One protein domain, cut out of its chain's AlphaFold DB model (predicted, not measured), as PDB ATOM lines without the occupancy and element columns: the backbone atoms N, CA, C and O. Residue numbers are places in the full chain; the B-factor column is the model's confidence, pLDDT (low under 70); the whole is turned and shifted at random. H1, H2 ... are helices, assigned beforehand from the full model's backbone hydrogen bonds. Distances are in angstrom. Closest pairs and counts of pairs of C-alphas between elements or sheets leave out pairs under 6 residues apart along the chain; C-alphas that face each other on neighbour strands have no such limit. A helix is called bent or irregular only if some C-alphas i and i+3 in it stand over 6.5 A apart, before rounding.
ATOM      1  N   VAL A 882      32.596  49.305  83.920       87.88
ATOM      2  CA  VAL A 882      33.719  50.253  83.954       87.88
ATOM      3  C   VAL A 882      33.236  51.684  84.188       87.88
ATOM      4  O   VAL A 882      33.779  52.352  85.064       87.88
ATOM      5  N   ASP A 883      32.174  52.130  83.513       90.88
ATOM      6  CA  ASP A 883      31.642  53.497  83.626       90.88
ATOM      7  C   ASP A 883      31.123  53.760  85.039       90.88
ATOM      8  O   ASP A 883      31.480  54.744  85.688       90.88
ATOM      9  N   CYS A 884      30.366  52.799  85.574       93.31
ATOM     10  CA  CYS A 884      29.907  52.798  86.959       93.31
ATOM     11  C   CYS A 884      31.078  52.860  87.953       93.31
ATOM     12  O   CYS A 884      31.009  53.587  88.944       93.31
ATOM     13  N   CYS A 885      32.177  52.146  87.686       94.94
ATOM     14  CA  CYS A 885      33.387  52.218  88.504       94.94
ATOM     15  C   CYS A 885      34.119  53.567  88.367       94.94
ATOM     16  O   CYS A 885      34.540  54.114  89.385       94.94
ATOM     17  N   LYS A 886      34.242  54.129  87.155       95.00
ATOM     18  CA  LYS A 886      34.875  55.431  86.867       95.00
ATOM     19  C   LYS A 886      34.115  56.566  87.554       95.00
ATOM     20  O   LYS A 886      34.711  57.324  88.314       95.00
ATOM     21  N   ALA A 887      32.790  56.594  87.416       93.56
ATOM     22  CA  ALA A 887      31.919  57.495  88.165       93.56
ATOM     23  C   ALA A 887      32.065  57.299  89.688       93.56
ATOM     24  O   ALA A 887      32.145  58.277  90.425       93.56
ATOM     25  N   GLY A 888      32.202  56.052  90.156       95.81
ATOM     26  CA  GLY A 888      32.508  55.729  91.552       95.81
ATOM     27  C   GLY A 888      33.852  56.287  92.042       95.81
ATOM     28  O   GLY A 888      33.906  56.842  93.139       95.81
ATOM     29  N   LYS A 889      34.924  56.195  91.240       95.38
ATOM     30  CA  LYS A 889      36.238  56.791  91.550       95.38
ATOM     31  C   LYS A 889      36.127  58.315  91.662       95.38
ATOM     32  O   LYS A 889      36.457  58.865  92.706       95.38
ATOM     33  N   ASN A 890      35.569  58.978  90.648       90.62
ATOM     34  CA  ASN A 890      35.376  60.436  90.632       90.62
ATOM     35  C   ASN A 890      34.500  60.900  91.817       90.62
ATOM     36  O   ASN A 890      34.739  61.933  92.446       90.62
ATOM     37  N   ALA A 891      33.507  60.091  92.190       91.94
ATOM     38  CA  ALA A 891      32.649  60.323  93.341       91.94
ATOM     39  C   ALA A 891      33.355  60.190  94.703       91.94
ATOM     40  O   ALA A 891      32.768  60.602  95.707       91.94
ATOM     41  N   ALA A 892      34.587  59.688  94.793       92.31
ATOM     42  CA  ALA A 892      35.307  59.609  96.060       92.31
ATOM     43  C   ALA A 892      35.724  60.993  96.599       92.31
ATOM     44  O   ALA A 892      35.653  61.201  97.813       92.31
ATOM     45  N   ASN A 893      36.086  61.941  95.726       86.38
ATOM     46  CA  ASN A 893      36.797  63.167  96.121       86.38
ATOM     47  C   ASN A 893      35.905  64.245  96.780       86.38
ATOM     48  O   ASN A 893      36.351  64.941  97.681       86.38
ATOM     49  N   GLY A 894      34.632  64.383  96.380       83.31
ATOM     50  CA  GLY A 894      33.729  65.414  96.946       83.31
ATOM     51  C   GLY A 894      33.001  65.019  98.255       83.31
ATOM     52  O   GLY A 894      32.877  63.823  98.537       83.31
ATOM     53  N   PRO A 895      32.379  65.969  98.982       60.59
ATOM     54  CA  PRO A 895      31.975  65.813 100.393       60.59
ATOM     55  C   PRO A 895      30.830  64.823 100.689       60.59
ATOM     56  O   PRO A 895      30.764  64.270 101.785       60.59
ATOM     57  N   ARG A 896      29.913  64.557  99.746       78.94
ATOM     58  CA  ARG A 896      28.801  63.605  99.975       78.94
ATOM     59  C   ARG A 896      29.292  62.150 100.054       78.94
ATOM     60  O   ARG A 896      30.207  61.757  99.333       78.94
ATOM     61  N   THR A 897      28.626  61.328 100.868       87.75
ATOM     62  CA  THR A 897      28.929  59.892 101.009       87.75
ATOM     63  C   THR A 897      28.797  59.131  99.682       87.75
ATOM     64  O   THR A 897      27.968  59.472  98.831       87.75
ATOM     65  N   CYS A 898      29.561  58.039  99.525       88.75
ATOM     66  CA  CYS A 898      29.478  57.163  98.348       88.75
ATOM     67  C   CYS A 898      28.045  56.656  98.090       88.75
ATOM     68  O   CYS A 898      27.639  56.557  96.936       88.75
ATOM     69  N   ARG A 899      27.257  56.411  99.153       88.00
ATOM     70  CA  ARG A 899      25.840  56.010  99.076       88.00
ATOM     71  C   ARG A 899      24.997  57.017  98.302       88.00
ATOM     72  O   ARG A 899      24.295  56.644  97.368       88.00
ATOM     73  N   ASN A 900      25.089  58.289  98.678       87.75
ATOM     74  CA  ASN A 900      24.213  59.327  98.145       87.75
ATOM     75  C   ASN A 900      24.598  59.678  96.700       87.75
ATOM     76  O   ASN A 900      23.723  59.925  95.875       87.75
ATOM     77  N   LYS A 901      25.897  59.628  96.371       90.12
ATOM     78  CA  LYS A 901      26.372  59.805  94.992       90.12
ATOM     79  C   LYS A 901      26.023  58.618  94.092       90.12
ATOM     80  O   LYS A 901      25.616  58.850  92.961       90.12
ATOM     81  N   ALA A 902      26.094  57.381  94.598       89.50
ATOM     82  CA  ALA A 902      25.666  56.198  93.849       89.50
ATOM     83  C   ALA A 902      24.186  56.307  93.460       89.50
ATOM     84  O   ALA A 902      23.860  56.228  92.281       89.50
ATOM     85  N   LEU A 903      23.306  56.570  94.434       88.75
ATOM     86  CA  LEU A 903      21.865  56.724  94.199       88.75
ATOM     87  C   LEU A 903      21.553  57.852  93.202       88.75
ATOM     88  O   LEU A 903      20.715  57.663  92.324       88.75
ATOM     89  N   SER A 904      22.263  58.981  93.287       88.88
ATOM     90  CA  SER A 904      22.136  60.077  92.317       88.88
ATOM     91  C   SER A 904      22.544  59.648  90.903       88.88
ATOM     92  O   SER A 904      21.802  59.900  89.961       88.88
ATOM     93  N   TYR A 905      23.687  58.969  90.759       91.19
ATOM     94  CA  TYR A 905      24.215  58.524  89.466       91.19
ATOM     95  C   TYR A 905      23.315  57.469  88.801       91.19
ATOM     96  O   TYR A 905      23.006  57.574  87.619       91.19
ATOM     97  N   ILE A 906      22.817  56.493  89.567       89.38
ATOM     98  CA  ILE A 906      21.876  55.469  89.075       89.38
ATOM     99  C   ILE A 906      20.548  56.105  88.640       89.38
ATOM    100  O   ILE A 906      19.945  55.654  87.667       89.38
ATOM    101  N   GLY A 907      20.102  57.153  89.342       87.06
ATOM    102  CA  GLY A 907      18.911  57.924  88.985       87.06
ATOM    103  C   GLY A 907      19.030  58.660  87.647       87.06
ATOM    104  O   GLY A 907      18.022  58.823  86.969       87.06
ATOM    105  N   SER A 908      20.246  59.044  87.245       85.88
ATOM    106  CA  SER A 908      20.536  59.678  85.949       85.88
ATOM    107  C   SER A 908      20.845  58.706  84.800       85.88
ATOM    108  O   SER A 908      21.029  59.159  83.675       85.88
ATOM    109  N   LEU A 909      20.923  57.388  85.036       86.75
ATOM    110  CA  LEU A 909      21.233  56.422  83.972       86.75
ATOM    111  C   LEU A 909      19.968  55.920  83.245       86.75
ATOM    112  O   LEU A 909      19.048  55.429  83.913       86.75
ATOM    113  N   PRO A 910      19.950  55.890  81.893       74.19
ATOM    114  CA  PRO A 910      18.824  55.415  81.074       74.19
ATOM    115  C   PRO A 910      18.687  53.876  81.042       74.19
ATOM    116  O   PRO A 910      18.296  53.278  80.045       74.19
ATOM    117  N   LEU A 911      19.011  53.197  82.145       81.06
ATOM    118  CA  LEU A 911      18.909  51.743  82.270       81.06
ATOM    119  C   LEU A 911      17.446  51.322  82.472       81.06
ATOM    120  O   LEU A 911      16.876  51.595  83.531       81.06
ATOM    121  N   ARG A 912      16.849  50.613  81.502       63.31
ATOM    122  CA  ARG A 912      15.488  50.057  81.639       63.31
ATOM    123  C   ARG A 912      15.399  49.031  82.786       63.31
ATOM    124  O   ARG A 912      14.529  49.159  83.640       63.31
ATOM    125  N   THR A 913      16.338  48.082  82.884       76.38
ATOM    126  CA  THR A 913      16.251  46.969  83.855       76.38
ATOM    127  C   THR A 913      16.730  47.307  85.278       76.38
ATOM    128  O   THR A 913      17.727  48.008  85.498       76.38
ATOM    129  N   SER A 914      16.056  46.726  86.276       79.69
ATOM    130  CA  SER A 914      16.447  46.761  87.696       79.69
ATOM    131  C   SER A 914      17.808  46.089  87.938       79.69
ATOM    132  O   SER A 914      18.662  46.635  88.642       79.69
ATOM    133  N   ARG A 915      18.051  44.943  87.282       80.06
ATOM    134  CA  ARG A 915      19.309  44.175  87.316       80.06
ATOM    135  C   ARG A 915      20.509  45.031  86.893       80.06
ATOM    136  O   ARG A 915      21.507  45.064  87.615       80.06
ATOM    137  N   GLY A 916      20.392  45.796  85.802       85.62
ATOM    138  CA  GLY A 916      21.438  46.720  85.346       85.62
ATOM    139  C   GLY A 916      21.750  47.819  86.369       85.62
ATOM    140  O   GLY A 916      22.914  48.033  86.723       85.62
ATOM    141  N   LYS A 917      20.711  48.463  86.919       90.75
ATOM    142  CA  LYS A 917      20.846  49.497  87.963       90.75
ATOM    143  C   LYS A 917      21.537  48.955  89.225       90.75
ATOM    144  O   LYS A 917      22.482  49.576  89.714       90.75
ATOM    145  N   ASN A 918      21.162  47.758  89.679       88.69
ATOM    146  CA  ASN A 918      21.767  47.085  90.836       88.69
ATOM    147  C   ASN A 918      23.243  46.696  90.612       88.69
ATOM    148  O   ASN A 918      24.071  46.854  91.517       88.69
ATOM    149  N   ILE A 919      23.608  46.225  89.414       90.06
ATOM    150  CA  ILE A 919      25.007  45.934  89.051       90.06
ATOM    151  C   ILE A 919      25.835  47.224  89.063       90.06
ATOM    152  O   ILE A 919      26.900  47.269  89.688       90.06
ATOM    153  N   CYS A 920      25.327  48.291  88.442       93.00
ATOM    154  CA  CYS A 920      25.999  49.586  88.411       93.00
ATOM    155  C   CYS A 920      26.205  50.163  89.822       93.00
ATOM    156  O   CYS A 920      27.309  50.595  90.158       93.00
ATOM    157  N   GLN A 921      25.189  50.070  90.689       95.75
ATOM    158  CA  GLN A 921      25.259  50.479  92.094       95.75
ATOM    159  C   GLN A 921      26.389  49.785  92.859       95.75
ATOM    160  O   GLN A 921      27.169  50.444  93.551       95.75
ATOM    161  N   ARG A 922      26.496  48.456  92.721       93.06
ATOM    162  CA  ARG A 922      27.531  47.654  93.389       93.06
ATOM    163  C   ARG A 922      28.936  48.012  92.887       93.06
ATOM    164  O   ARG A 922      29.849  48.118  93.705       93.06
ATOM    165  N   MET A 923      29.110  48.255  91.584       94.94
ATOM    166  CA  MET A 923      30.402  48.658  91.004       94.94
ATOM    167  C   MET A 923      30.820  50.073  91.427       94.94
ATOM    168  O   MET A 923      31.940  50.260  91.907       94.94
ATOM    169  N   PHE A 924      29.907  51.046  91.337       97.62
ATOM    170  CA  PHE A 924      30.131  52.422  91.788       97.62
ATOM    171  C   PHE A 924      30.541  52.462  93.261       97.62
ATOM    172  O   PHE A 924      31.537  53.092  93.622       97.62
ATOM    173  N   TRP A 925      29.800  51.749  94.117       94.81
ATOM    174  CA  TRP A 925      30.078  51.694  95.550       94.81
ATOM    175  C   TRP A 925      31.461  51.109  95.843       94.81
ATOM    176  O   TRP A 925      32.236  51.724  96.579       94.81
ATOM    177  N   LYS A 926      31.791  49.947  95.254       94.81
ATOM    178  CA  LYS A 926      33.094  49.290  95.441       94.81
ATOM    179  C   LYS A 926      34.249  50.209  95.037       94.81
ATOM    180  O   LYS A 926      35.206  50.337  95.798       94.81
ATOM    181  N   CYS A 927      34.152  50.889  93.893       94.56
ATOM    182  CA  CYS A 927      35.220  51.774  93.426       94.56
ATOM    183  C   CYS A 927      35.333  53.064  94.263       94.56
ATOM    184  O   CYS A 927      36.445  53.440  94.628       94.56
ATOM    185  N   CYS A 928      34.212  53.668  94.677       96.88
ATOM    186  CA  CYS A 928      34.206  54.832  95.572       96.88
ATOM    187  C   CYS A 928      34.803  54.514  96.956       96.88
ATOM    188  O   CYS A 928      35.611  55.283  97.480       96.88
ATOM    189  N   GLN A 929      34.463  53.358  97.543       94.81
ATOM    190  CA  GLN A 929      35.069  52.923  98.807       94.81
ATOM    191  C   GLN A 929      36.537  52.513  98.663       94.81
ATOM    192  O   GLN A 929      37.300  52.767  99.592       94.81
ATOM    193  N   ARG A 930      36.960  51.918  97.535       93.88
ATOM    194  CA  ARG A 930      38.376  51.577  97.313       93.88
ATOM    195  C   ARG A 930      39.238  52.839  97.323       93.88
ATOM    196  O   ARG A 930      40.161  52.898  98.123       93.88
ATOM    197  N   VAL A 931      38.875  53.865  96.546       93.88
ATOM    198  CA  VAL A 931      39.615  55.143  96.505       93.88
ATOM    199  C   VAL A 931      39.653  55.827  97.879       93.88
ATOM    200  O   VAL A 931      40.726  56.215  98.333       93.88
ATOM    201  N   LYS A 932      38.520  55.895  98.602       90.62
ATOM    202  CA  LYS A 932      38.499  56.456  99.968       90.62
ATOM    203  C   LYS A 932      39.316  55.651 100.995       90.62
ATOM    204  O   LYS A 932      39.698  56.223 102.007       90.62
ATOM    205  N   ARG A 933      39.574  54.354 100.771       88.06
ATOM    206  CA  ARG A 933      40.429  53.521 101.642       88.06
ATOM    207  C   ARG A 933      41.914  53.610 101.299       88.06
ATOM    208  O   ARG A 933      42.728  53.496 102.202       88.06
ATOM    209  N   THR A 934      42.270  53.781 100.026       85.38
ATOM    210  CA  THR A 934      43.675  53.795  99.581       85.38
ATOM    211  C   THR A 934      44.337  55.169  99.669       85.38
ATOM    212  O   THR A 934      45.496  55.286  99.300       85.38
ATOM    213  N   GLY A 935      43.618  56.221 100.082       79.00
ATOM    214  CA  GLY A 935      44.157  57.587 100.165       79.00
ATOM    215  C   GLY A 935      44.519  58.221  98.813       79.00
ATOM    216  O   GLY A 935      45.041  59.331  98.784       79.00
TER     217      GLY A 935
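Overview. This is residues 882 to 935 of the 1120 residues of the protein "Reelin domain-containing protein" of Branchiostoma floridae (UniProt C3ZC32). One long helix, H3, makes the longest axis of the domain, and two shorter helices, H1 and H2, pack on it from different sides, their three centres making a triangle. H2 folds back along H3 as a helical hairpin, while H1 crosses H3 at a larger angle near its middle. The printed part has 54 residues with three named helices, in the order H1, H2, H3 along the chain, and no named strand; its class is all helix. It is compact, with a radius of gyration of the C-alphas of 10.4 A, and the C-alphas span 35 by 18 by 14 A along their three main axes.

Along the chain. H3, the longest helix, holds residues 914 to 934 and measures 30.5 A from first to last C-alpha. It begins with C-alpha 914 at (16.447, 46.761, 87.696) and ends with C-alpha 934 at (43.675, 53.795, 99.581). H2 holds residues 898 to 907 and measures 14.1 A. H1 holds residues 882 to 890 and measures 12.3 A, beginning with C-alpha 882 at (33.719, 50.253, 83.954). None of the three helices is bent.

Arrangement. H3 touches both H1 and H2. H1 and H3 have 26 pairs of C-alphas within 8 A, and their closest C-alphas, those of Gly 888 and Phe 924, are 4.1 A apart. These two helices run the same way at a steep tilt of 40 degrees. H2 and H3 touch with 11 pairs of C-alphas within 8 A, the closest being those of Cys 898 and Cys 928, at 6.0 A. They form a helical hairpin, running opposite ways at a shallow tilt of 31 degrees. H1 and H2 only just touch, with 3 pairs of C-alphas within 8 A; their closest C-alphas, those of Gly 888 and Ala 902, are 7.2 A apart. They run opposite ways at a steep tilt of 46 degrees. One of these three pairs is at a shallow tilt, and the helix packing is mostly crossed, but only just. In H1, H2 and H3 every O i to N i+4 pair is within hydrogen-bond range.

Size, cuts and confidence. The outline is elongated, but only just. The two C-alphas farthest apart, those of Arg 912 and Gly 935, are 35.0 A apart, and the first and last printed C-alphas, those of Val 882 and Gly 935, are 20.6 A apart. The printed part has no cut. The link from H1 to H2, with 7 residues, and the link from H2 to H3, with 6 residues, are both short but not tight. The mean pLDDT of the printed part is 88.4, and it is under 70 at Pro 895 and Arg 912, one in each link.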